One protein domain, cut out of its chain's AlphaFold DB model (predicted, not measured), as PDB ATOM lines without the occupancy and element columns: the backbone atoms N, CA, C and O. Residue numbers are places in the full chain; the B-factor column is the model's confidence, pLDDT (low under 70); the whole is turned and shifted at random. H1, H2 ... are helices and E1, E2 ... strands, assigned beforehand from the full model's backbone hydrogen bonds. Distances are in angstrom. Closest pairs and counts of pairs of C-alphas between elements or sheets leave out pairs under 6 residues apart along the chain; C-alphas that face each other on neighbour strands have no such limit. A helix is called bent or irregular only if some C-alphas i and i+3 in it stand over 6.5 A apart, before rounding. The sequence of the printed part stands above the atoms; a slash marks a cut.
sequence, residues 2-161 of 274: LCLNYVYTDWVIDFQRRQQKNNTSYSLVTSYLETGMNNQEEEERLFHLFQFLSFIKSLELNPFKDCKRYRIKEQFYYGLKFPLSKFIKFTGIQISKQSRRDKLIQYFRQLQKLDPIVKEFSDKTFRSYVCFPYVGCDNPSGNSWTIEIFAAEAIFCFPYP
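What this domain is: This is residues 2 to 161 of the 274 residues of an uncharacterized protein of Toxarium undulatum (UniProt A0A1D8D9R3). A curled, twisted sheet of four strands, E1 E2 E6 E5, has helix H6 over one face and H5 at the end of E2, and the long helix H3 packs on both helices, about perpendicular to each. A separate two-stranded hairpin, E3 and E4, and the loosely attached helices H1 and H2 lie toward the other end of the longest axis. The printed part has 160 residues, with seven named helices and six named strands in the order H1 H2 H3 H4 E1 E2 H5 H6 E3 E4 E5 E6 H7. Both sheets are antiparallel, and the class is mixed, helices and strands. The whole is compact, with a radius of gyration of the C-alphas of 17.5 A and spans of 54 by 40 by 30 A.

Where its parts are: Find C-alpha 7 at (-26.620, -0.053, -3.747); from there H1 runs over residues 7 to 19, 20.5 A long. H1 is irregular: C-alphas 8 and 11 are 7.2 A apart. H2 takes residues 30 to 34. Look next at C-alpha 40 at (-18.035, 15.221, 8.046), where H3, residues 40 to 58, begins its 27.2 A. H4, residues 63 to 66, comes before the strands E1, residues 68 to 72, 13.3 A, and E2, residues 75 to 83, 26.5 A. H5 follows at once with residues 84 to 91, 10.8 A, and then H6 with residues 98 to 111, 20.8 A. Read on through E3, residues 117 to 122, 14.9 A; E4, residues 125 to 129, 13.7 A; E5, residues 134 to 138, 12.7 A; and E6, residues 146 to 152, 19.9 A. H7, residues 153 to 157, ends at C-alpha 157 at (-10.843, -11.551, 7.162).

How they stand to each other: Begin with the sheet E1 E2 E6 E5, whose edge strands are E1 and E5. In the hairpin E1 and E2, N 70 and O 77 are 2.8 A apart, within hydrogen-bond range. Between E2 and E6, N 80 and O 149 are 2.8 A apart. In the hairpin E5 and E6, N 136 and O 148 are 2.7 A apart. H5 and H6 on one face of this sheet make two layers, helices on one face of a sheet. H6 has a height over the sheet of 10.9 A and runs along E5, at 0 degrees on the local plane; its closest C-alphas to E5 are those of Arg 109 and Val 135, 6.4 A. H3 is the hub: with residues 45 to 49 it touches H6, closest at the C-alphas of Arg 45 and Gln 110, 6.6 A, about perpendicular at 87 degrees. With residues 51 to 55 it touches H5, closest at the C-alphas of Phe 55 and Phe 87, 6.9 A, about perpendicular at 85 degrees. With residues 53 to 57 it touches H7, closest at the C-alphas of Leu 53 and Ile 155, 7.5 A. H7 is on the sheet but over none of its strands, and H4 only grazes the sheet. In the hairpin E3 and E4, N 117 and O 129 are 2.7 A apart. H1 is apart from E3 and E4, and it is close to but not clearly touching H2, where the C-alphas of Val 7 and Tyr 32, the closest, are 6.3 A apart. Every O i to N i+4 pair is within hydrogen-bond range in H3, H5, H6 and H7; H1 has 7 of 9, H2 has 0 of 1 but 2 of 2 for O i to N i+3, and H4 is too short for such a pair.

The domain as a whole: The two C-alphas farthest apart are those of Leu 2 and Ser 141, 58.3 A. The printed part has no cut, and no link is long. Residues 18 to 23, of which 18 and 19 belong to H1, stand free. The mean pLDDT of the printed part is 71.4, and it is under 70 in residues 2 to 39, 63 to 64, 117 to 123 and 156 to 161 of this model.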
ATOM      1  N   LEU A   2     -27.272   1.925 -18.636       23.47
ATOM      2  CA  LEU A   2     -27.534   1.723 -17.203       23.47
ATOM      3  C   LEU A   2     -26.308   2.129 -16.374       23.47
ATOM      4  O   LEU A   2     -25.199   1.668 -16.629       23.47
ATOM      5  N   CYS A   3     -26.524   3.017 -15.405       28.11
ATOM      6  CA  CYS A   3     -25.504   3.560 -14.512       28.11
ATOM      7  C   CYS A   3     -25.247   2.562 -13.363       28.11
ATOM      8  O   CYS A   3     -26.129   2.335 -12.540       28.11
ATOM      9  N   LEU A   4     -24.062   1.940 -13.331       31.23
ATOM     10  CA  LEU A   4     -23.702   0.778 -12.492       31.23
ATOM     11  C   LEU A   4     -23.186   1.114 -11.071       31.23
ATOM     12  O   LEU A   4     -22.513   0.293 -10.459       31.23
ATOM     13  N   ASN A   5     -23.479   2.303 -10.533       33.09
ATOM     14  CA  ASN A   5     -22.899   2.776  -9.264       33.09
ATOM     15  C   ASN A   5     -23.971   3.170  -8.230       33.09
ATOM     16  O   ASN A   5     -24.051   4.330  -7.827       33.09
ATOM     17  N   TYR A   6     -24.803   2.216  -7.804       34.41
ATOM     18  CA  TYR A   6     -25.728   2.379  -6.673       34.41
ATOM     19  C   TYR A   6     -25.892   1.045  -5.925       34.41
ATOM     20  O   TYR A   6     -25.628  -0.006  -6.500       34.41
ATOM     21  N   VAL A   7     -26.386   1.086  -4.681       39.91
ATOM     22  CA  VAL A   7     -26.620  -0.053  -3.747       39.91
ATOM     23  C   VAL A   7     -27.275  -1.293  -4.397       39.91
ATOM     24  O   VAL A   7     -27.151  -2.416  -3.925       39.91
ATOM     25  N   TYR A   8     -27.955  -1.108  -5.524       36.16
ATOM     26  CA  TYR A   8     -28.717  -2.125  -6.240       36.16
ATOM     27  C   TYR A   8     -27.922  -2.937  -7.276       36.16
ATOM     28  O   TYR A   8     -28.512  -3.785  -7.940       36.16
ATOM     29  N   THR A   9     -26.614  -2.705  -7.451       37.31
ATOM     30  CA  THR A   9     -25.772  -3.451  -8.416       37.31
ATOM     31  C   THR A   9     -24.769  -4.404  -7.762       37.31
ATOM     32  O   THR A   9     -24.031  -5.093  -8.468       37.31
ATOM     33  N   ASP A  10     -24.794  -4.526  -6.432       41.88
ATOM     34  CA  ASP A  10     -23.938  -5.442  -5.665       41.88
ATOM     35  C   ASP A  10     -24.130  -6.908  -6.070       41.88
ATOM     36  O   ASP A  10     -23.169  -7.673  -6.103       41.88
ATOM     37  N   TRP A  11     -25.340  -7.291  -6.480       40.16
ATOM     38  CA  TRP A  11     -25.618  -8.635  -6.986       40.16
ATOM     39  C   TRP A  11     -24.951  -8.911  -8.337       40.16
ATOM     40  O   TRP A  11     -24.618 -10.057  -8.609       40.16
ATOM     41  N   VAL A  12     -24.713  -7.894  -9.175       33.91
ATOM     42  CA  VAL A  12     -24.022  -8.055 -10.470       33.91
ATOM     43  C   VAL A  12     -22.535  -8.297 -10.238       33.91
ATOM     44  O   VAL A  12     -21.939  -9.163 -10.877       33.91
ATOM     45  N   ILE A  13     -21.949  -7.580  -9.276       41.34
ATOM     46  CA  ILE A  13     -20.557  -7.763  -8.858       41.34
ATOM     47  C   ILE A  13     -20.390  -9.105  -8.128       41.34
ATOM     48  O   ILE A  13     -19.444  -9.835  -8.411       41.34
ATOM     49  N   ASP A  14     -21.315  -9.482  -7.243       38.19
ATOM     50  CA  ASP A  14     -21.324 -10.790  -6.575       38.19
ATOM     51  C   ASP A  14     -21.542 -11.949  -7.566       38.19
ATOM     52  O   ASP A  14     -20.875 -12.979  -7.489       38.19
ATOM     53  N   PHE A  15     -22.394 -11.764  -8.578       34.84
ATOM     54  CA  PHE A  15     -22.606 -12.724  -9.663       34.84
ATOM     55  C   PHE A  15     -21.354 -12.890 -10.538       34.84
ATOM     56  O   PHE A  15     -20.954 -14.018 -10.822       34.84
ATOM     57  N   GLN A  16     -20.676 -11.796 -10.905       36.81
ATOM     58  CA  GLN A  16     -19.392 -11.856 -11.616       36.81
ATOM     59  C   GLN A  16     -18.290 -12.519 -10.770       36.81
ATOM     60  O   GLN A  16     -17.518 -13.320 -11.299       36.81
ATOM     61  N   ARG A  17     -18.263 -12.269  -9.452       39.91
ATOM     62  CA  ARG A  17     -17.343 -12.909  -8.490       39.91
ATOM     63  C   ARG A  17     -17.571 -14.415  -8.351       39.91
ATOM     64  O   ARG A  17     -16.609 -15.157  -8.207       39.91
ATOM     65  N   ARG A  18     -18.820 -14.891  -8.436       38.50
ATOM     66  CA  ARG A  18     -19.147 -16.332  -8.415       38.50
ATOM     67  C   ARG A  18     -18.818 -17.045  -9.732       38.50
ATOM     68  O   ARG A  18     -18.544 -18.242  -9.716       38.50
ATOM     69  N   GLN A  19     -18.844 -16.329 -10.858       34.25
ATOM     70  CA  GLN A  19     -18.512 -16.874 -12.183       34.25
ATOM     71  C   GLN A  19     -16.991 -16.952 -12.428       34.25
ATOM     72  O   GLN A  19     -16.537 -17.793 -13.204       34.25
ATOM     73  N   GLN A  20     -16.182 -16.145 -11.732       39.47
ATOM     74  CA  GLN A  20     -14.720 -16.280 -11.716       39.47
ATOM     75  C   GLN A  20     -14.296 -17.277 -10.634       39.47
ATOM     76  O   GLN A  20     -14.023 -16.938  -9.489       39.47
ATOM     77  N   LYS A  21     -14.263 -18.549 -11.022       34.97
ATOM     78  CA  LYS A  21     -14.119 -19.726 -10.156       34.97
ATOM     79  C   LYS A  21     -12.822 -19.849  -9.336       34.97
ATOM     80  O   LYS A  21     -12.650 -20.882  -8.709       34.97
ATOM     81  N   ASN A  22     -11.938 -18.851  -9.300       34.88
ATOM     82  CA  ASN A  22     -10.678 -18.900  -8.552       34.88
ATOM     83  C   ASN A  22     -10.306 -17.511  -8.009       34.88
ATOM     84  O   ASN A  22      -9.740 -16.701  -8.737       34.88
ATOM     85  N   ASN A  23     -10.642 -17.239  -6.745       33.19
ATOM     86  CA  ASN A  23      -9.727 -16.727  -5.714       33.19
ATOM     87  C   ASN A  23     -10.513 -16.208  -4.505       33.19
ATOM     88  O   ASN A  23     -11.362 -15.322  -4.588       33.19
ATOM     89  N   THR A  24     -10.182 -16.767  -3.347       35.59
ATOM     90  CA  THR A  24     -10.573 -16.308  -2.017       35.59
ATOM     91  C   THR A  24     -10.009 -14.910  -1.751       35.59
ATOM     92  O   THR A  24      -8.890 -14.775  -1.266       35.59
ATOM     93  N   SER A  25     -10.767 -13.860  -2.066       40.50
ATOM     94  CA  SER A  25     -10.462 -12.491  -1.630       40.50
ATOM     95  C   SER A  25     -11.747 -11.667  -1.515       40.50
ATOM     96  O   SER A  25     -12.358 -11.266  -2.505       40.50
ATOM     97  N   TYR A  26     -12.185 -11.444  -0.275       42.44
ATOM     98  CA  TYR A  26     -13.385 -10.674   0.052       42.44
ATOM     99  C   TYR A  26     -13.038  -9.187   0.197       42.44
ATOM    100  O   TYR A  26     -12.783  -8.708   1.298       42.44
ATOM    101  N   SER A  27     -13.016  -8.436  -0.903       38.22
ATOM    102  CA  SER A  27     -12.892  -6.971  -0.850       38.22
ATOM    103  C   SER A  27     -14.129  -6.343  -0.178       38.22
ATOM    104  O   SER A  27     -15.257  -6.540  -0.635       38.22
ATOM    105  N   LEU A  28     -13.925  -5.583   0.907       41.91
ATOM    106  CA  LEU A  28     -14.907  -4.657   1.480       41.91
ATOM    107  C   LEU A  28     -15.168  -3.552   0.457       41.91
ATOM    108  O   LEU A  28     -14.339  -2.678   0.213       41.91
ATOM    109  N   VAL A  29     -16.338  -3.626  -0.155       42.59
ATOM    110  CA  VAL A  29     -16.837  -2.626  -1.089       42.59
ATOM    111  C   VAL A  29     -17.227  -1.396  -0.270       42.59
ATOM    112  O   VAL A  29     -18.313  -1.357   0.276       42.59
ATOM    113  N   THR A  30     -16.366  -0.385  -0.122       41.91
ATOM    114  CA  THR A  30     -16.703   0.804   0.697       41.91
ATOM    115  C   THR A  30     -17.809   1.672   0.098       41.91
ATOM    116  O   THR A  30     -18.231   2.617   0.757       41.91
ATOM    117  N   SER A  31     -18.283   1.392  -1.121       40.56
ATOM    118  CA  SER A  31     -19.257   2.231  -1.832       40.56
ATOM    119  C   SER A  31     -20.624   2.315  -1.149       40.56
ATOM    120  O   SER A  31     -21.331   3.298  -1.350       40.56
ATOM    121  N   TYR A  32     -20.999   1.361  -0.289       39.97
ATOM    122  CA  TYR A  32     -22.228   1.479   0.512       39.97
ATOM    123  C   TYR A  32     -22.109   2.502   1.649       39.97
ATOM    124  O   TYR A  32     -23.116   3.055   2.071       39.97
ATOM    125  N   LEU A  33     -20.890   2.822   2.100       40.16
ATOM    126  CA  LEU A  33     -20.654   3.952   3.005       40.16
ATOM    127  C   LEU A  33     -20.718   5.294   2.257       40.16
ATOM    128  O   LEU A  33     -20.544   6.342   2.873       40.16
ATOM    129  N   GLU A  34     -20.883   5.281   0.926       42.91
ATOM    130  CA  GLU A  34     -20.766   6.462   0.066       42.91
ATOM    131  C   GLU A  34     -22.101   7.107  -0.327       42.91
ATOM    132  O   GLU A  34     -22.090   8.105  -1.058       42.91
ATOM    133  N   THR A  35     -23.247   6.604   0.154       35.72
ATOM    134  CA  THR A  35     -24.556   7.229  -0.090       35.72
ATOM    135  C   THR A  35     -24.664   8.562   0.654       35.72
ATOM    136  O   THR A  35     -25.251   8.650   1.724       35.72
ATOM    137  N   GLY A  36     -24.093   9.613   0.058       42.47
ATOM    138  CA  GLY A  36     -24.196  10.992   0.530       42.47
ATOM    139  C   GLY A  36     -22.980  11.529   1.289       42.47
ATOM    140  O   GLY A  36     -23.165  12.230   2.278       42.47
ATOM    141  N   MET A  37     -21.749  11.295   0.807       46.91
ATOM    142  CA  MET A  37     -20.503  11.817   1.413       46.91
ATOM    143  C   MET A  37     -20.301  13.339   1.291       46.91
ATOM    144  O   MET A  37     -19.291  13.821   0.779       46.91
ATOM    145  N   ASN A  38     -21.254  14.111   1.800       50.12
ATOM    146  CA  ASN A  38     -21.072  15.513   2.165       50.12
ATOM    147  C   ASN A  38     -21.046  15.705   3.693       50.12
ATOM    148  O   ASN A  38     -20.882  16.835   4.158       50.12
ATOM    149  N   ASN A  39     -21.174  14.629   4.483       64.88
ATOM    150  CA  ASN A  39     -21.209  14.705   5.938       64.88
ATOM    151  C   ASN A  39     -19.840  14.393   6.571       64.88
ATOM    152  O   ASN A  39     -19.279  13.312   6.412       64.88
ATOM    153  N   GLN A  40     -19.311  15.348   7.335       71.38
ATOM    154  CA  GLN A  40     -18.035  15.221   8.046       71.38
ATOM    155  C   GLN A  40     -18.012  14.030   9.021       71.38
ATOM    156  O   GLN A  40     -16.967  13.413   9.207       71.38
ATOM    157  N   GLU A  41     -19.151  13.694   9.634       74.69
ATOM    158  CA  GLU A  41     -19.230  12.595  10.603       74.69
ATOM    159  C   GLU A  41     -18.970  11.223   9.954       74.69
ATOM    160  O   GLU A  41     -18.418  10.328  10.591       74.69
ATOM    161  N   GLU A  42     -19.321  11.044   8.680       73.31
ATOM    162  CA  GLU A  42     -19.058   9.805   7.933       73.31
ATOM    163  C   GLU A  42     -17.586   9.662   7.550       73.31
ATOM    164  O   GLU A  42     -17.021   8.578   7.700       73.31
ATOM    165  N   GLU A  43     -16.942  10.755   7.124       77.50
ATOM    166  CA  GLU A  43     -15.501  10.775   6.840       77.50
ATOM    167  C   GLU A  43     -14.698  10.396   8.090       77.50
ATOM    168  O   GLU A  43     -13.798   9.557   8.030       77.50
ATOM    169  N   GLU A  44     -15.053  10.981   9.237       82.56
ATOM    170  CA  GLU A  44     -14.436  10.663  10.525       82.56
ATOM    171  C   GLU A  44     -14.676   9.197  10.905       82.56
ATOM    172  O   GLU A  44     -13.725   8.488  11.228       82.56
ATOM    173  N   ARG A  45     -15.913   8.701  10.785       81.56
ATOM    174  CA  ARG A  45     -16.265   7.307  11.106       81.56
ATOM    175  C   ARG A  45     -15.500   6.297  10.251       81.56
ATOM    176  O   ARG A  45     -15.025   5.290  10.773       81.56
ATOM    177  N   LEU A  46     -15.356   6.557   8.952       79.56
ATOM    178  CA  LEU A  46     -14.619   5.673   8.051       79.56
ATOM    179  C   LEU A  46     -13.109   5.743   8.295       79.56
ATOM    180  O   LEU A  46     -12.441   4.710   8.315       79.56
ATOM    181  N   PHE A  47     -12.565   6.935   8.545       83.69
ATOM    182  CA  PHE A  47     -11.168   7.082   8.949       83.69
ATOM    183  C   PHE A  47     -10.882   6.303  10.240       83.69
ATOM    184  O   PHE A  47      -9.886   5.583  10.329       83.69
ATOM    185  N   HIS A  48     -11.797   6.374  11.207       86.06
ATOM    186  CA  HIS A  48     -11.729   5.601  12.440       86.06
ATOM    187  C   HIS A  48     -11.773   4.093  12.174       86.06
ATOM    188  O   HIS A  48     -10.962   3.342  12.708       86.06
ATOM    189  N   LEU A  49     -12.655   3.628  11.290       83.94
ATOM    190  CA  LEU A  49     -12.668   2.223  10.893       83.94
ATOM    191  C   LEU A  49     -11.309   1.785  10.321       83.94
ATOM    192  O   LEU A  49     -10.774   0.770  10.760       83.94
ATOM    193  N   PHE A  50     -10.709   2.562   9.414       80.69
ATOM    194  CA  PHE A  50      -9.390   2.241   8.858       80.69
ATOM    195  C   PHE A  50      -8.285   2.213   9.921       80.69
ATOM    196  O   PHE A  50      -7.491   1.276   9.943       80.69
ATOM    197  N   GLN A  51      -8.255   3.176  10.847       85.88
ATOM    198  CA  GLN A  51      -7.296   3.167  11.958       85.88
ATOM    199  C   GLN A  51      -7.452   1.920  12.839       85.88
ATOM    200  O   GLN A  51      -6.453   1.310  13.233       85.88
ATOM    201  N   PHE A  52      -8.694   1.530  13.139       86.50
ATOM    202  CA  PHE A  52      -8.981   0.323  13.907       86.50
ATOM    203  C   PHE A  52      -8.535  -0.935  13.156       86.50
ATOM    204  O   PHE A  52      -7.857  -1.778  13.738       86.50
ATOM    205  N   LEU A  53      -8.850  -1.037  11.863       81.25
ATOM    206  CA  LEU A  53      -8.442  -2.146  11.001       81.25
ATOM    207  C   LEU A  53      -6.913  -2.290  10.936       81.25
ATOM    208  O   LEU A  53      -6.387  -3.385  11.129       81.25
ATOM    209  N   SER A  54      -6.182  -1.191  10.743       81.62
ATOM    210  CA  SER A  54      -4.716  -1.215  10.779       81.62
ATOM    211  C   SER A  54      -4.188  -1.651  12.148       81.62
ATOM    212  O   SER A  54      -3.240  -2.432  12.223       81.62
ATOM    213  N   PHE A  55      -4.820  -1.204  13.239       87.06
ATOM    214  CA  PHE A  55      -4.432  -1.617  14.584       87.06
ATOM    215  C   PHE A  55      -4.623  -3.117  14.801       87.06
ATOM    216  O   PHE A  55      -3.676  -3.772  15.222       87.06
ATOM    217  N   ILE A  56      -5.790  -3.687  14.485       82.75
ATOM    218  CA  ILE A  56      -6.031  -5.122  14.715       82.75
ATOM    219  C   ILE A  56      -5.071  -6.001  13.910       82.75
ATOM    220  O   ILE A  56      -4.614  -7.015  14.427       82.75
ATOM    221  N   LYS A  57      -4.704  -5.586  12.690       78.12
ATOM    222  CA  LYS A  57      -3.717  -6.301  11.869       78.12
ATOM    223  C   LYS A  57      -2.318  -6.229  12.477       78.12
ATOM    224  O   LYS A  57      -1.630  -7.239  12.506       78.12
ATOM    225  N   SER A  58      -1.932  -5.080  13.040       82.69
ATOM    226  CA  SER A  58      -0.641  -4.916  13.735       82.69
ATOM    227  C   SER A  58      -0.492  -5.772  14.995       82.69
ATOM    228  O   SER A  58       0.607  -5.897  15.526       82.69
ATOM    229  N   LEU A  59      -1.590  -6.330  15.511       82.38
ATOM    230  CA  LEU A  59      -1.537  -7.250  16.640       82.38
ATOM    231  C   LEU A  59      -1.136  -8.672  16.223       82.38
ATOM    232  O   LEU A  59      -0.918  -9.480  17.121       82.38
ATOM    233  N   GLU A  60      -1.086  -8.970  14.917       73.69
ATOM    234  CA  GLU A  60      -0.760 -10.294  14.349       73.69
ATOM    235  C   GLU A  60      -1.587 -11.440  14.955       73.69
ATOM    236  O   GLU A  60      -1.181 -12.600  14.968       73.69
ATOM    237  N   LEU A  61      -2.780 -11.113  15.456       73.81
ATOM    238  CA  LEU A  61      -3.672 -12.083  16.073       73.81
ATOM    239  C   LEU A  61      -4.250 -12.983  14.994       73.81
ATOM    240  O   LEU A  61      -4.788 -12.499  13.996       73.81
ATOM    241  N   ASN A  62      -4.229 -14.286  15.240       72.19
ATOM    242  CA  ASN A  62      -5.063 -15.224  14.526       72.19
ATOM    243  C   ASN A  62      -6.462 -15.180  15.163       72.19
ATOM    244  O   ASN A  62      -6.656 -15.737  16.245       72.19
ATOM    245  N   PRO A  63      -7.474 -14.567  14.519       68.31
ATOM    246  CA  PRO A  63      -8.796 -14.405  15.125       68.31
ATOM    247  C   PRO A  63      -9.419 -15.755  15.498       68.31
ATOM    248  O   PRO A  63     -10.115 -15.867  16.503       68.31
ATOM    249  N   PHE A  64      -9.110 -16.797  14.724       68.00
ATOM    250  CA  PHE A  64      -9.627 -18.150  14.902       68.00
ATOM    251  C   PHE A  64      -9.019 -18.891  16.100       68.00
ATOM    252  O   PHE A  64      -9.575 -19.910  16.507       68.00
ATOM    253  N   LYS A  65      -7.901 -18.406  16.657       73.31
ATOM    254  CA  LYS A  65      -7.206 -19.019  17.802       73.31
ATOM    255  C   LYS A  65      -7.146 -18.100  19.022       73.31
ATOM    256  O   LYS A  65      -7.391 -18.551  20.135       73.31
ATOM    257  N   ASP A  66      -6.870 -16.819  18.802       80.12
ATOM    258  CA  ASP A  66      -6.474 -15.878  19.854       80.12
ATOM    259  C   ASP A  66      -7.638 -15.019  20.368       80.12
ATOM    260  O   ASP A  66      -7.517 -14.346  21.392       80.12
ATOM    261  N   CYS A  67      -8.776 -15.011  19.666       84.38
ATOM    262  CA  CYS A  67      -9.934 -14.189  20.011       84.38
ATOM    263  C   CYS A  67     -11.108 -15.044  20.495       84.38
ATOM    264  O   CYS A  67     -11.403 -16.110  19.952       84.38
ATOM    265  N   LYS A  68     -11.856 -14.538  21.484       87.12
ATOM    266  CA  LYS A  68     -13.104 -15.186  21.912       87.12
ATOM    267  C   LYS A  68     -14.108 -15.149  20.763       87.12
ATOM    268  O   LYS A  68     -14.469 -14.066  20.308       87.12
ATOM    269  N   ARG A  69     -14.571 -16.316  20.315       91.12
ATOM    270  CA  ARG A  69     -15.539 -16.440  19.220       91.12
ATOM    271  C   ARG A  69     -16.963 -16.537  19.757       91.12
ATOM    272  O   ARG A  69     -17.269 -17.414  20.557       91.12
ATOM    273  N   TYR A  70     -17.843 -15.693  19.238       91.25
ATOM    274  CA  TYR A  70     -19.277 -15.688  19.510       91.25
ATOM    275  C   TYR A  70     -20.048 -15.883  18.211       91.25
ATOM    276  O   TYR A  70     -19.607 -15.466  17.143       91.25
ATOM    277  N   ARG A  71     -21.215 -16.519  18.293       91.75
ATOM    278  CA  ARG A  71     -22.084 -16.746  17.139       91.75
ATOM    279  C   ARG A  71     -23.444 -16.117  17.400       91.75
ATOM    280  O   ARG A  71     -24.086 -16.443  18.392       91.75
ATOM    281  N   ILE A  72     -23.891 -15.261  16.487       88.44
ATOM    282  CA  ILE A  72     -25.264 -14.748  16.454       88.44
ATOM    283  C   ILE A  72     -25.881 -15.238  15.146       88.44
ATOM    284  O   ILE A  72     -25.508 -14.788  14.063       88.44
ATOM    285  N   LYS A  73     -26.807 -16.200  15.241       88.94
ATOM    286  CA  LYS A  73     -27.384 -16.909  14.084       88.94
ATOM    287  C   LYS A  73     -26.291 -17.497  13.177       88.94
ATOM    288  O   LYS A  73     -25.599 -18.420  13.592       88.94
ATOM    289  N   GLU A  74     -26.126 -16.996  11.958       85.44
ATOM    290  CA  GLU A  74     -25.158 -17.486  10.965       85.44
ATOM    291  C   GLU A  74     -23.893 -16.612  10.879       85.44
ATOM    292  O   GLU A  74     -23.029 -16.845  10.036       85.44
ATOM    293  N   GLN A  75     -23.754 -15.612  11.757       83.12
ATOM    294  CA  GLN A  75     -22.601 -14.717  11.795       83.12
ATOM    295  C   GLN A  75     -21.700 -15.011  12.995       83.12
ATOM    296  O   GLN A  75     -22.164 -15.106  14.134       83.12
ATOM    297  N   PHE A  76     -20.394 -15.096  12.733       88.56
ATOM    298  CA  PHE A  76     -19.364 -15.145  13.764       88.56
ATOM    299  C   PHE A  76     -18.840 -13.751  14.105       88.56
ATOM    300  O   PHE A  76     -18.674 -12.890  13.235       88.56
ATOM    301  N   TYR A  77     -18.555 -13.565  15.384       90.75
ATOM    302  CA  TYR A  77     -17.971 -12.372  15.969       90.75
ATOM    303  C   TYR A  77     -16.760 -12.764  16.797       90.75
ATOM    304  O   TYR A  77     -16.804 -13.757  17.521       90.75
ATOM    305  N   TYR A  78     -15.702 -11.970  16.724       90.75
ATOM    306  CA  TYR A  78     -14.482 -12.193  17.486       90.75
ATOM    307  C   TYR A  78     -14.238 -11.025  18.432       90.75
ATOM    308  O   TYR A  78     -14.326  -9.857  18.045       90.75
ATOM    309  N   GLY A  79     -13.977 -11.365  19.692       91.94
ATOM    310  CA  GLY A  79     -13.750 -10.421  20.770       91.94
ATOM    311  C   GLY A  79     -12.283 -10.057  20.931       91.94
ATOM    312  O   GLY A  79     -11.432 -10.933  21.070       91.94
ATOM    313  N   LEU A  80     -12.019  -8.754  20.977       91.62
ATOM    314  CA  LEU A  80     -10.721  -8.147  21.238       91.62
ATOM    315  C   LEU A  80     -10.797  -7.315  22.510       91.62
ATOM    316  O   LEU A  80     -11.712  -6.509  22.661       91.62
ATOM    317  N   LYS A  81      -9.801  -7.453  23.384       92.56
ATOM    318  CA  LYS A  81      -9.662  -6.631  24.586       92.56
ATOM    319  C   LYS A  81      -8.244  -6.096  24.688       92.56
ATOM    320  O   LYS A  81      -7.287  -6.864  24.627       92.56
ATOM    321  N   PHE A  82      -8.093  -4.782  24.820       92.25
ATOM    322  CA  PHE A  82      -6.781  -4.140  24.871       92.25
ATOM    323  C   PHE A  82      -6.812  -2.837  25.679       92.25
ATOM    324  O   PHE A  82      -7.838  -2.157  25.731       92.25
ATOM    325  N   PRO A  83      -5.687  -2.439  26.301       92.50
ATOM    326  CA  PRO A  83      -5.597  -1.138  26.943       92.50
ATOM    327  C   PRO A  83      -5.553  -0.031  25.884       92.50
ATOM    328  O   PRO A  83      -4.829  -0.138  24.887       92.50
ATOM    329  N   LEU A  84      -6.264   1.073  26.123       92.00
ATOM    330  CA  LEU A  84      -6.303   2.227  25.217       92.00
ATOM    331  C   LEU A  84      -4.891   2.766  24.922       92.00
ATOM    332  O   LEU A  84      -4.604   3.189  23.803       92.00
ATOM    333  N   SER A  85      -3.972   2.680  25.892       90.44
ATOM    334  CA  SER A  85      -2.555   3.053  25.743       90.44
ATOM    335  C   SER A  85      -1.848   2.337  24.589       90.44
ATOM    336  O   SER A  85      -1.009   2.948  23.923       90.44
ATOM    337  N   LYS A  86      -2.208   1.081  24.292       92.50
ATOM    338  CA  LYS A  86      -1.633   0.321  23.172       92.50
ATOM    339  C   LYS A  86      -2.047   0.926  21.827       92.50
ATOM    340  O   LYS A  86      -1.189   1.148  20.975       92.50
ATOM    341  N   PHE A  87      -3.323   1.281  21.679       91.75
ATOM    342  CA  PHE A  87      -3.845   1.956  20.485       91.75
ATOM    343  C   PHE A  87      -3.236   3.356  20.298       91.75
ATOM    344  O   PHE A  87      -2.857   3.746  19.194       91.75
ATOM    345  N   ILE A  88      -3.067   4.102  21.392       90.81
ATOM    346  CA  ILE A  88      -2.432   5.428  21.388       90.81
ATOM    347  C   ILE A  88      -0.979   5.341  20.918       90.81
ATOM    348  O   ILE A  88      -0.550   6.116  20.065       90.81
ATOM    349  N   LYS A  89      -0.216   4.380  21.453       90.94
ATOM    350  CA  LYS A  89       1.184   4.161  21.067       90.94
ATOM    351  C   LYS A  89       1.303   3.825  19.579       90.94
ATOM    352  O   LYS A  89       2.180   4.380  18.907       90.94
ATOM    353  N   PHE A  90       0.408   2.967  19.084       89.62
ATOM    354  CA  PHE A  90       0.325   2.567  17.679       89.62
ATOM    355  C   PHE A  90       0.053   3.769  16.764       89.62
ATOM    356  O   PHE A  90       0.890   4.115  15.932       89.62
ATOM    357  N   THR A  91      -1.051   4.480  16.994       88.44
ATOM    358  CA  THR A  91      -1.464   5.639  16.178       88.44
ATOM    359  C   THR A  91      -0.546   6.856  16.329       88.44
ATOM    360  O   THR A  91      -0.456   7.691  15.435       88.44
ATOM    361  N   GLY A  92       0.163   6.988  17.456       87.50
ATOM    362  CA  GLY A  92       0.973   8.172  17.759       87.50
ATOM    363  C   GLY A  92       0.154   9.394  18.167       87.50
ATOM    364  O   GLY A  92       0.671  10.512  18.143       87.50
ATOM    365  N   ILE A  93      -1.115   9.205  18.529       85.56
ATOM    366  CA  ILE A  93      -1.975  10.286  19.006       85.56
ATOM    367  C   ILE A  93      -1.452  10.782  20.357       85.56
ATOM    368  O   ILE A  93      -1.204  10.009  21.277       85.56
ATOM    369  N   GLN A  94      -1.294  12.094  20.508       79.88
ATOM    370  CA  GLN A  94      -0.852  12.676  21.774       79.88
ATOM    371  C   GLN A  94      -2.040  13.018  22.669       79.88
ATOM    372  O   GLN A  94      -2.856  13.885  22.337       79.88
ATOM    373  N   ILE A  95      -2.082  12.398  23.846       72.00
ATOM    374  CA  ILE A  95      -3.107  12.628  24.863       72.00
ATOM    375  C   ILE A  95      -2.534  13.447  26.018       72.00
ATOM    376  O   ILE A  95      -2.329  12.956  27.124       72.00
ATOM    377  N   SER A  96      -2.269  14.721  25.758       70.19
ATOM    378  CA  SER A  96      -1.884  15.665  26.810       70.19
ATOM    379  C   SER A  96      -3.085  16.257  27.558       70.19
ATOM    380  O   SER A  96      -2.903  16.898  28.585       70.19
ATOM    381  N   LYS A  97      -4.319  16.069  27.060       74.12
ATOM    382  CA  LYS A  97      -5.545  16.677  27.611       74.12
ATOM    383  C   LYS A  97      -6.675  15.658  27.736       74.12
ATOM    384  O   LYS A  97      -6.850  14.831  26.840       74.12
ATOM    385  N   GLN A  98      -7.482  15.782  28.793       76.00
ATOM    386  CA  GLN A  98      -8.650  14.926  29.037       76.00
ATOM    387  C   GLN A  98      -9.636  14.946  27.859       76.00
ATOM    388  O   GLN A  98     -10.027  13.891  27.378       76.00
ATOM    389  N   SER A  99      -9.892  16.117  27.269       75.00
ATOM    390  CA  SER A  99     -10.769  16.250  26.095       75.00
ATOM    391  C   SER A  99     -10.328  15.427  24.877       75.00
ATOM    392  O   SER A  99     -11.156  15.037  24.058       75.00
ATOM    393  N   ARG A 100      -9.027  15.130  24.729       77.44
ATOM    394  CA  ARG A 100      -8.542  14.223  23.673       77.44
ATOM    395  C   ARG A 100      -8.809  12.754  24.002       77.44
ATOM    396  O   ARG A 100      -9.016  11.979  23.074       77.44
ATOM    397  N   ARG A 101      -8.831  12.375  25.286       84.19
ATOM    398  CA  ARG A 101      -9.270  11.033  25.715       84.19
ATOM    399  C   ARG A 101     -10.739  10.843  25.401       84.19
ATOM    400  O   ARG A 101     -11.078   9.858  24.763       84.19
ATOM    401  N   ASP A 102     -11.573  11.811  25.764       85.19
ATOM    402  CA  ASP A 102     -13.021  11.718  25.563       85.19
ATOM    403  C   ASP A 102     -13.363  11.555  24.073       85.19
ATOM    404  O   ASP A 102     -14.183  10.712  23.715       85.19
ATOM    405  N   LYS A 103     -12.639  12.255  23.185       85.19
ATOM    406  CA  LYS A 103     -12.740  12.061  21.727       85.19
ATOM    407  C   LYS A 103     -12.356  10.653  21.269       85.19
ATOM    408  O   LYS A 103     -13.013  10.108  20.391       85.19
ATOM    409  N   LEU A 104     -11.322  10.046  21.853       87.69
ATOM    410  CA  LEU A 104     -10.939   8.664  21.541       87.69
ATOM    411  C   LEU A 104     -11.931   7.637  22.093       87.69
ATOM    412  O   LEU A 104     -12.165   6.608  21.471       87.69
ATOM    413  N   ILE A 105     -12.559   7.904  23.234       88.94
ATOM    414  CA  ILE A 105     -13.653   7.057  23.717       88.94
ATOM    415  C   ILE A 105     -14.869   7.187  22.791       88.94
ATOM    416  O   ILE A 105     -15.479   6.179  22.433       88.94
ATOM    417  N   GLN A 106     -15.193   8.405  22.347       88.31
ATOM    418  CA  GLN A 106     -16.254   8.655  21.371       88.31
ATOM    419  C   GLN A 106     -15.979   7.968  20.025       88.31
ATOM    420  O   GLN A 106     -16.901   7.391  19.457       88.31
ATOM    421  N   TYR A 107     -14.727   7.961  19.564       89.25
ATOM    422  CA  TYR A 107     -14.273   7.197  18.398       89.25
ATOM    423  C   TYR A 107     -14.715   5.731  18.480       89.25
ATOM    424  O   TYR A 107     -15.323   5.218  17.544       89.25
ATOM    425  N   PHE A 108     -14.475   5.063  19.615       91.12
ATOM    426  CA  PHE A 108     -14.787   3.637  19.733       91.12
ATOM    427  C   PHE A 108     -16.298   3.430  19.774       91.12
ATOM    428  O   PHE A 108     -16.817   2.564  19.075       91.12
ATOM    429  N   ARG A 109     -17.024   4.295  20.492       88.62
ATOM    430  CA  ARG A 109     -18.496   4.291  20.499       88.62
ATOM    431  C   ARG A 109     -19.087   4.466  19.097       88.62
ATOM    432  O   ARG A 109     -20.112   3.866  18.787       88.62
ATOM    433  N   GLN A 110     -18.455   5.261  18.234       85.62
ATOM    434  CA  GLN A 110     -18.909   5.466  16.856       85.62
ATOM    435  C   GLN A 110     -18.741   4.229  15.964       85.62
ATOM    436  O   GLN A 110     -19.490   4.113  14.997       85.62
ATOM    437  N   LEU A 111     -17.850   3.280  16.285       83.38
ATOM    438  CA  LEU A 111     -17.729   2.031  15.515       83.38
ATOM    439  C   LEU A 111     -19.034   1.222  15.532       83.38
ATOM    440  O   LEU A 111     -19.384   0.598  14.535       83.38
ATOM    441  N   GLN A 112     -19.807   1.282  16.620       85.19
ATOM    442  CA  GLN A 112     -21.110   0.614  16.706       85.19
ATOM    443  C   GLN A 112     -22.162   1.219  15.760       85.19
ATOM    444  O   GLN A 112     -23.123   0.547  15.403       85.19
ATOM    445  N   LYS A 113     -21.973   2.471  15.322       81.62
ATOM    446  CA  LYS A 113     -22.854   3.164  14.370       81.62
ATOM    447  C   LYS A 113     -22.492   2.892  12.905       81.62
ATOM    448  O   LYS A 113     -22.962   3.607  12.022       81.62
ATOM    449  N   LEU A 114     -21.581   1.962  12.633       76.56
ATOM    450  CA  LEU A 114     -21.296   1.546  11.263       76.56
ATOM    451  C   LEU A 114     -22.472   0.749  10.707       76.56
ATOM    452  O   LEU A 114     -23.097  -0.028  11.433       76.56
ATOM    453  N   ASP A 115     -22.737   0.939   9.418       73.19
ATOM    454  CA  ASP A 115     -23.822   0.240   8.742       73.19
ATOM    455  C   ASP A 115     -23.635  -1.282   8.840       73.19
ATOM    456  O   ASP A 115     -22.501  -1.785   8.893       73.19
ATOM    457  N   PRO A 116     -24.738  -2.040   8.929       70.00
ATOM    458  CA  PRO A 116     -24.668  -3.481   9.072       70.00
ATOM    459  C   PRO A 116     -24.148  -4.151   7.794       70.00
ATOM    460  O   PRO A 116     -24.362  -3.690   6.677       70.00
ATOM    461  N   ILE A 117     -23.526  -5.314   7.967       68.38
ATOM    462  CA  ILE A 117     -23.160  -6.233   6.894       68.38
ATOM    463  C   ILE A 117     -24.429  -6.939   6.417       68.38
ATOM    464  O   ILE A 117     -25.024  -7.728   7.157       68.38
ATOM    465  N   VAL A 118     -24.838  -6.686   5.179       65.31
ATOM    466  CA  VAL A 118     -25.958  -7.383   4.536       65.31
ATOM    467  C   VAL A 118     -25.435  -8.671   3.891       65.31
ATOM    468  O   VAL A 118     -24.453  -8.633   3.156       65.31
ATOM    469  N   LYS A 119     -26.051  -9.822   4.200       63.03
ATOM    470  CA  LYS A 119     -25.618 -11.147   3.700       63.03
ATOM    471  C   LYS A 119     -26.577 -11.783   2.700       63.03
ATOM    472  O   LYS A 119     -26.128 -12.461   1.784       63.03
ATOM    473  N   GLU A 120     -27.878 -11.578   2.867       62.25
ATOM    474  CA  GLU A 120     -28.893 -12.073   1.936       62.25
ATOM    475  C   GLU A 120     -29.912 -10.972   1.684       62.25
ATOM    476  O   GLU A 120     -30.461 -10.404   2.631       62.25
ATOM    477  N   PHE A 121     -30.134 -10.683   0.405       57.62
ATOM    478  CA  PHE A 121     -31.109  -9.712  -0.060       57.62
ATOM    479  C   PHE A 121     -31.799 -10.280  -1.301       57.62
ATOM    480  O   PHE A 121     -31.199 -10.389  -2.368       57.62
ATOM    481  N   SER A 122     -33.048 -10.697  -1.144       65.62
ATOM    482  CA  SER A 122     -33.953 -11.067  -2.228       65.62
ATOM    483  C   SER A 122     -35.363 -10.609  -1.870       65.62
ATOM    484  O   SER A 122     -35.638 -10.330  -0.702       65.62
ATOM    485  N   ASP A 123     -36.288 -10.635  -2.830       68.38
ATOM    486  CA  ASP A 123     -37.711 -10.347  -2.579       68.38
ATOM    487  C   ASP A 123     -38.327 -11.249  -1.490       68.38
ATOM    488  O   ASP A 123     -39.395 -10.956  -0.957       68.38
ATOM    489  N   LYS A 124     -37.664 -12.367  -1.163       76.12
ATOM    490  CA  LYS A 124     -38.137 -13.379  -0.215       76.12
ATOM    491  C   LYS A 124     -37.332 -13.439   1.082       76.12
ATOM    492  O   LYS A 124     -37.817 -14.017   2.052       76.12
ATOM    493  N   THR A 125     -36.114 -12.893   1.126       73.19
ATOM    494  CA  THR A 125     -35.225 -13.003   2.292       73.19
ATOM    495  C   THR A 125     -34.359 -11.762   2.480       73.19
ATOM    496  O   THR A 125     -33.696 -11.296   1.557       73.19
ATOM    497  N   PHE A 126     -34.320 -11.261   3.716       78.25
ATOM    498  CA  PHE A 126     -33.431 -10.184   4.141       78.25
ATOM    499  C   PHE A 126     -32.672 -10.601   5.400       78.25
ATOM    500  O   PHE A 126     -33.283 -11.005   6.394       78.25
ATOM    501  N   ARG A 127     -31.341 -10.492   5.375       74.50
ATOM    502  CA  ARG A 127     -30.480 -10.735   6.538       74.50
ATOM    503  C   ARG A 127     -29.376  -9.692   6.619       74.50
ATOM    504  O   ARG A 127     -28.549  -9.577   5.714       74.50
ATOM    505  N   SER A 128     -29.321  -9.001   7.752       78.44
ATOM    506  CA  SER A 128     -28.284  -8.023   8.074       78.44
ATOM    507  C   SER A 128     -27.697  -8.276   9.459       78.44
ATOM    508  O   SER A 128     -28.422  -8.608  10.397       78.44
ATOM    509  N   TYR A 129     -26.396  -8.053   9.599       80.00
ATOM    510  CA  TYR A 129     -25.642  -8.257  10.828       80.00
ATOM    511  C   TYR A 129     -24.873  -6.994  11.195       80.00
ATOM    512  O   TYR A 129     -24.186  -6.421  10.359       80.00
ATOM    513  N   VAL A 130     -24.934  -6.558  12.451       84.75
ATOM    514  CA  VAL A 130     -24.157  -5.395  12.911       84.75
ATOM    515  C   VAL A 130     -22.661  -5.708  12.811       84.75
ATOM    516  O   VAL A 130     -22.255  -6.807  13.186       84.75
ATOM    517  N   CYS A 131     -21.837  -4.764  12.340       84.25
ATOM    518  CA  CYS A 131     -20.378  -4.939  12.262       84.25
ATOM    519  C   CYS A 131     -19.745  -5.122  13.650       84.25
ATOM    520  O   CYS A 131     -18.910  -6.005  13.846       84.25
ATOM    521  N   PHE A 132     -20.169  -4.296  14.609       89.75
ATOM    522  CA  PHE A 132     -19.658  -4.246  15.976       89.75
ATOM    523  C   PHE A 132     -20.813  -4.351  16.982       89.75
ATOM    524  O   PHE A 132     -21.284  -3.327  17.475       89.75
ATOM    525  N   PRO A 133     -21.335  -5.556  17.277       92.00
ATOM    526  CA  PRO A 133     -22.479  -5.721  18.178       92.00
ATOM    527  C   PRO A 133     -22.191  -5.272  19.614       92.00
ATOM    528  O   PRO A 133     -23.128  -5.008  20.362       92.00
ATOM    529  N   TYR A 134     -20.915  -5.180  19.999       93.38
ATOM    530  CA  TYR A 134     -20.497  -4.734  21.322       93.38
ATOM    531  C   TYR A 134     -19.229  -3.881  21.245       93.38
ATOM    532  O   TYR A 134     -18.242  -4.287  20.625       93.38
ATOM    533  N   VAL A 135     -19.259  -2.733  21.926       94.00
ATOM    534  CA  VAL A 135     -18.097  -1.885  22.205       94.00
ATOM    535  C   VAL A 135     -18.170  -1.411  23.659       94.00
ATOM    536  O   VAL A 135     -19.015  -0.593  24.013       94.00
ATOM    537  N   GLY A 136     -17.271  -1.922  24.492       94.31
ATOM    538  CA  GLY A 136     -17.059  -1.517  25.876       94.31
ATOM    539  C   GLY A 136     -15.842  -0.604  26.007       94.31
ATOM    540  O   GLY A 136     -14.778  -0.879  25.446       94.31
ATOM    541  N   CYS A 137     -16.002   0.475  26.768       93.06
ATOM    542  CA  CYS A 137     -14.929   1.385  27.148       93.06
ATOM    543  C   CYS A 137     -14.993   1.563  28.663       93.06
ATOM    544  O   CYS A 137     -15.808   2.350  29.146       93.06
ATOM    545  N   ASP A 138     -14.128   0.863  29.389       92.12
ATOM    546  CA  ASP A 138     -14.166   0.816  30.849       92.12
ATOM    547  C   ASP A 138     -12.893   1.409  31.445       92.12
ATOM    548  O   ASP A 138     -11.797   1.222  30.917       92.12
ATOM    549  N   ASN A 139     -13.021   2.090  32.579       88.62
ATOM    550  CA  ASN A 139     -11.888   2.578  33.364       88.62
ATOM    551  C   ASN A 139     -12.017   2.106  34.820       88.62
ATOM    552  O   ASN A 139     -12.231   2.925  35.714       88.62
ATOM    553  N   PRO A 140     -11.939   0.787  35.071       76.38
ATOM    554  CA  PRO A 140     -12.258   0.219  36.381       76.38
ATOM    555  C   PRO A 140     -11.306   0.697  37.486       76.38
ATOM    556  O   PRO A 140     -11.689   0.755  38.647       76.38
ATOM    557  N   SER A 141     -10.071   1.057  37.129       75.75
ATOM    558  CA  SER A 141      -9.022   1.505  38.052       75.75
ATOM    559  C   SER A 141      -8.911   3.030  38.173       75.75
ATOM    560  O   SER A 141      -8.034   3.519  38.880       75.75
ATOM    561  N   GLY A 142      -9.703   3.797  37.413       76.62
ATOM    562  CA  GLY A 142      -9.561   5.252  37.277       76.62
ATOM    563  C   GLY A 142      -8.346   5.708  36.451       76.62
ATOM    564  O   GLY A 142      -8.387   6.782  35.847       76.62
ATOM    565  N   ASN A 143      -7.310   4.875  36.336       76.94
ATOM    566  CA  ASN A 143      -6.023   5.230  35.735       76.94
ATOM    567  C   ASN A 143      -5.788   4.618  34.347       76.94
ATOM    568  O   ASN A 143      -4.896   5.069  33.622       76.94
ATOM    569  N   SER A 144      -6.557   3.600  33.954       84.06
ATOM    570  CA  SER A 144      -6.348   2.884  32.694       84.06
ATOM    571  C   SER A 144      -7.657   2.499  32.006       84.06
ATOM    572  O   SER A 144      -8.393   1.611  32.432       84.06
ATOM    573  N   TRP A 145      -7.893   3.126  30.853       91.56
ATOM    574  CA  TRP A 145      -8.989   2.754  29.966       91.56
ATOM    575  C   TRP A 145      -8.688   1.437  29.252       91.56
ATOM    576  O   TRP A 145      -7.637   1.281  28.621       91.56
ATOM    577  N   THR A 146      -9.642   0.519  29.313       93.69
ATOM    578  CA  THR A 146      -9.655  -0.749  28.592       93.69
ATOM    579  C   THR A 146     -10.771  -0.716  27.562       93.69
ATOM    580  O   THR A 146     -11.891  -0.311  27.863       93.69
ATOM    581  N   ILE A 147     -10.442  -1.126  26.343       94.44
ATOM    582  CA  ILE A 147     -11.374  -1.220  25.226       94.44
ATOM    583  C   ILE A 147     -11.656  -2.697  24.977       94.44
ATOM    584  O   ILE A 147     -10.721  -3.495  24.874       94.44
ATOM    585  N   GLU A 148     -12.932  -3.057  24.885       94.94
ATOM    586  CA  GLU A 148     -13.387  -4.400  24.530       94.94
ATOM    587  C   GLU A 148     -14.374  -4.316  23.366       94.94
ATOM    588  O   GLU A 148     -15.365  -3.602  23.440       94.94
ATOM    589  N   ILE A 149     -14.094  -5.006  22.264       93.81
ATOM    590  CA  ILE A 149     -14.870  -4.900  21.023       93.81
ATOM    591  C   ILE A 149     -15.146  -6.291  20.487       93.81
ATOM    592  O   ILE A 149     -14.222  -7.091  20.351       93.81
ATOM    593  N   PHE A 150     -16.398  -6.565  20.126       93.38
ATOM    594  CA  PHE A 150     -16.744  -7.729  19.314       93.38
ATOM    595  C   PHE A 150     -16.948  -7.253  17.886       93.38
ATOM    596  O   PHE A 150     -17.799  -6.402  17.647       93.38
ATOM    597  N   ALA A 151     -16.169  -7.782  16.949       88.69
ATOM    598  CA  ALA A 151     -16.248  -7.410  15.541       88.69
ATOM    599  C   ALA A 151     -16.609  -8.623  14.681       88.69
ATOM    600  O   ALA A 151     -16.215  -9.752  14.984       88.69
ATOM    601  N   ALA A 152     -17.399  -8.403  13.632       85.50
ATOM    602  CA  ALA A 152     -17.800  -9.456  12.707       85.50
ATOM    603  C   ALA A 152     -16.571 -10.090  12.043       85.50
ATOM    604  O   ALA A 152     -15.614  -9.398  11.713       85.50
ATOM    605  N   GLU A 153     -16.613 -11.398  11.791       82.31
ATOM    606  CA  GLU A 153     -15.543 -12.149  11.113       82.31
ATOM    607  C   GLU A 153     -15.016 -11.464   9.846       82.31
ATOM    608  O   GLU A 153     -13.807 -11.371   9.650       82.31
ATOM    609  N   ALA A 154     -15.913 -10.902   9.034       74.75
ATOM    610  CA  ALA A 154     -15.555 -10.196   7.808       74.75
ATOM    611  C   ALA A 154     -14.583  -9.020   8.041       74.75
ATOM    612  O   ALA A 154     -13.742  -8.758   7.189       74.75
ATOM    613  N   ILE A 155     -14.639  -8.357   9.204       76.31
ATOM    614  CA  ILE A 155     -13.721  -7.270   9.588       76.31
ATOM    615  C   ILE A 155     -12.291  -7.802   9.768       76.31
ATOM    616  O   ILE A 155     -11.327  -7.137   9.396       76.31
ATOM    617  N   PHE A 156     -12.137  -9.021  10.291       69.75
ATOM    618  CA  PHE A 156     -10.831  -9.655  10.483       69.75
ATOM    619  C   PHE A 156     -10.285 -10.283   9.204       69.75
ATOM    620  O   PHE A 156      -9.086 -10.194   8.927       69.75
ATOM    621  N   CYS A 157     -11.169 -10.907   8.429       65.94
ATOM    622  CA  CYS A 157     -10.843 -11.551   7.162       65.94
ATOM    623  C   CYS A 157     -10.670 -10.556   6.011       65.94
ATOM    624  O   CYS A 157     -10.307 -10.979   4.917       65.94
ATOM    625  N   PHE A 158     -10.904  -9.260   6.242       63.03
ATOM    626  CA  PHE A 158     -10.721  -8.229   5.230       63.03
ATOM    627  C   PHE A 158      -9.266  -8.274   4.709       63.03
ATOM    628  O   PHE A 158      -8.325  -8.103   5.506       63.03
ATOM    629  N   PRO A 159      -9.060  -8.538   3.401       52.81
ATOM    630  CA  PRO A 159      -7.771  -8.461   2.740       52.81
ATOM    631  C   PRO A 159      -7.474  -6.982   2.508       52.81
ATOM    632  O   PRO A 159      -7.594  -6.456   1.409       52.81
ATOM    633  N   TYR A 160      -7.146  -6.288   3.591       54.06
ATOM    634  CA  TYR A 160      -6.600  -4.941   3.545       54.06
ATOM    635  C   TYR A 160      -5.199  -4.991   4.125       54.06
ATOM    636  O   TYR A 160      -5.024  -4.839   5.341       54.06
ATOM    637  N   PRO A 161      -4.206  -5.302   3.283       47.12
ATOM    638  CA  PRO A 161      -2.830  -5.423   3.696       47.12
ATOM    639  C   PRO A 161      -2.140  -4.082   3.471       47.12
ATOM    640  O   PRO A 161      -1.261  -3.966   2.633       47.12
TER     641      PRO A 161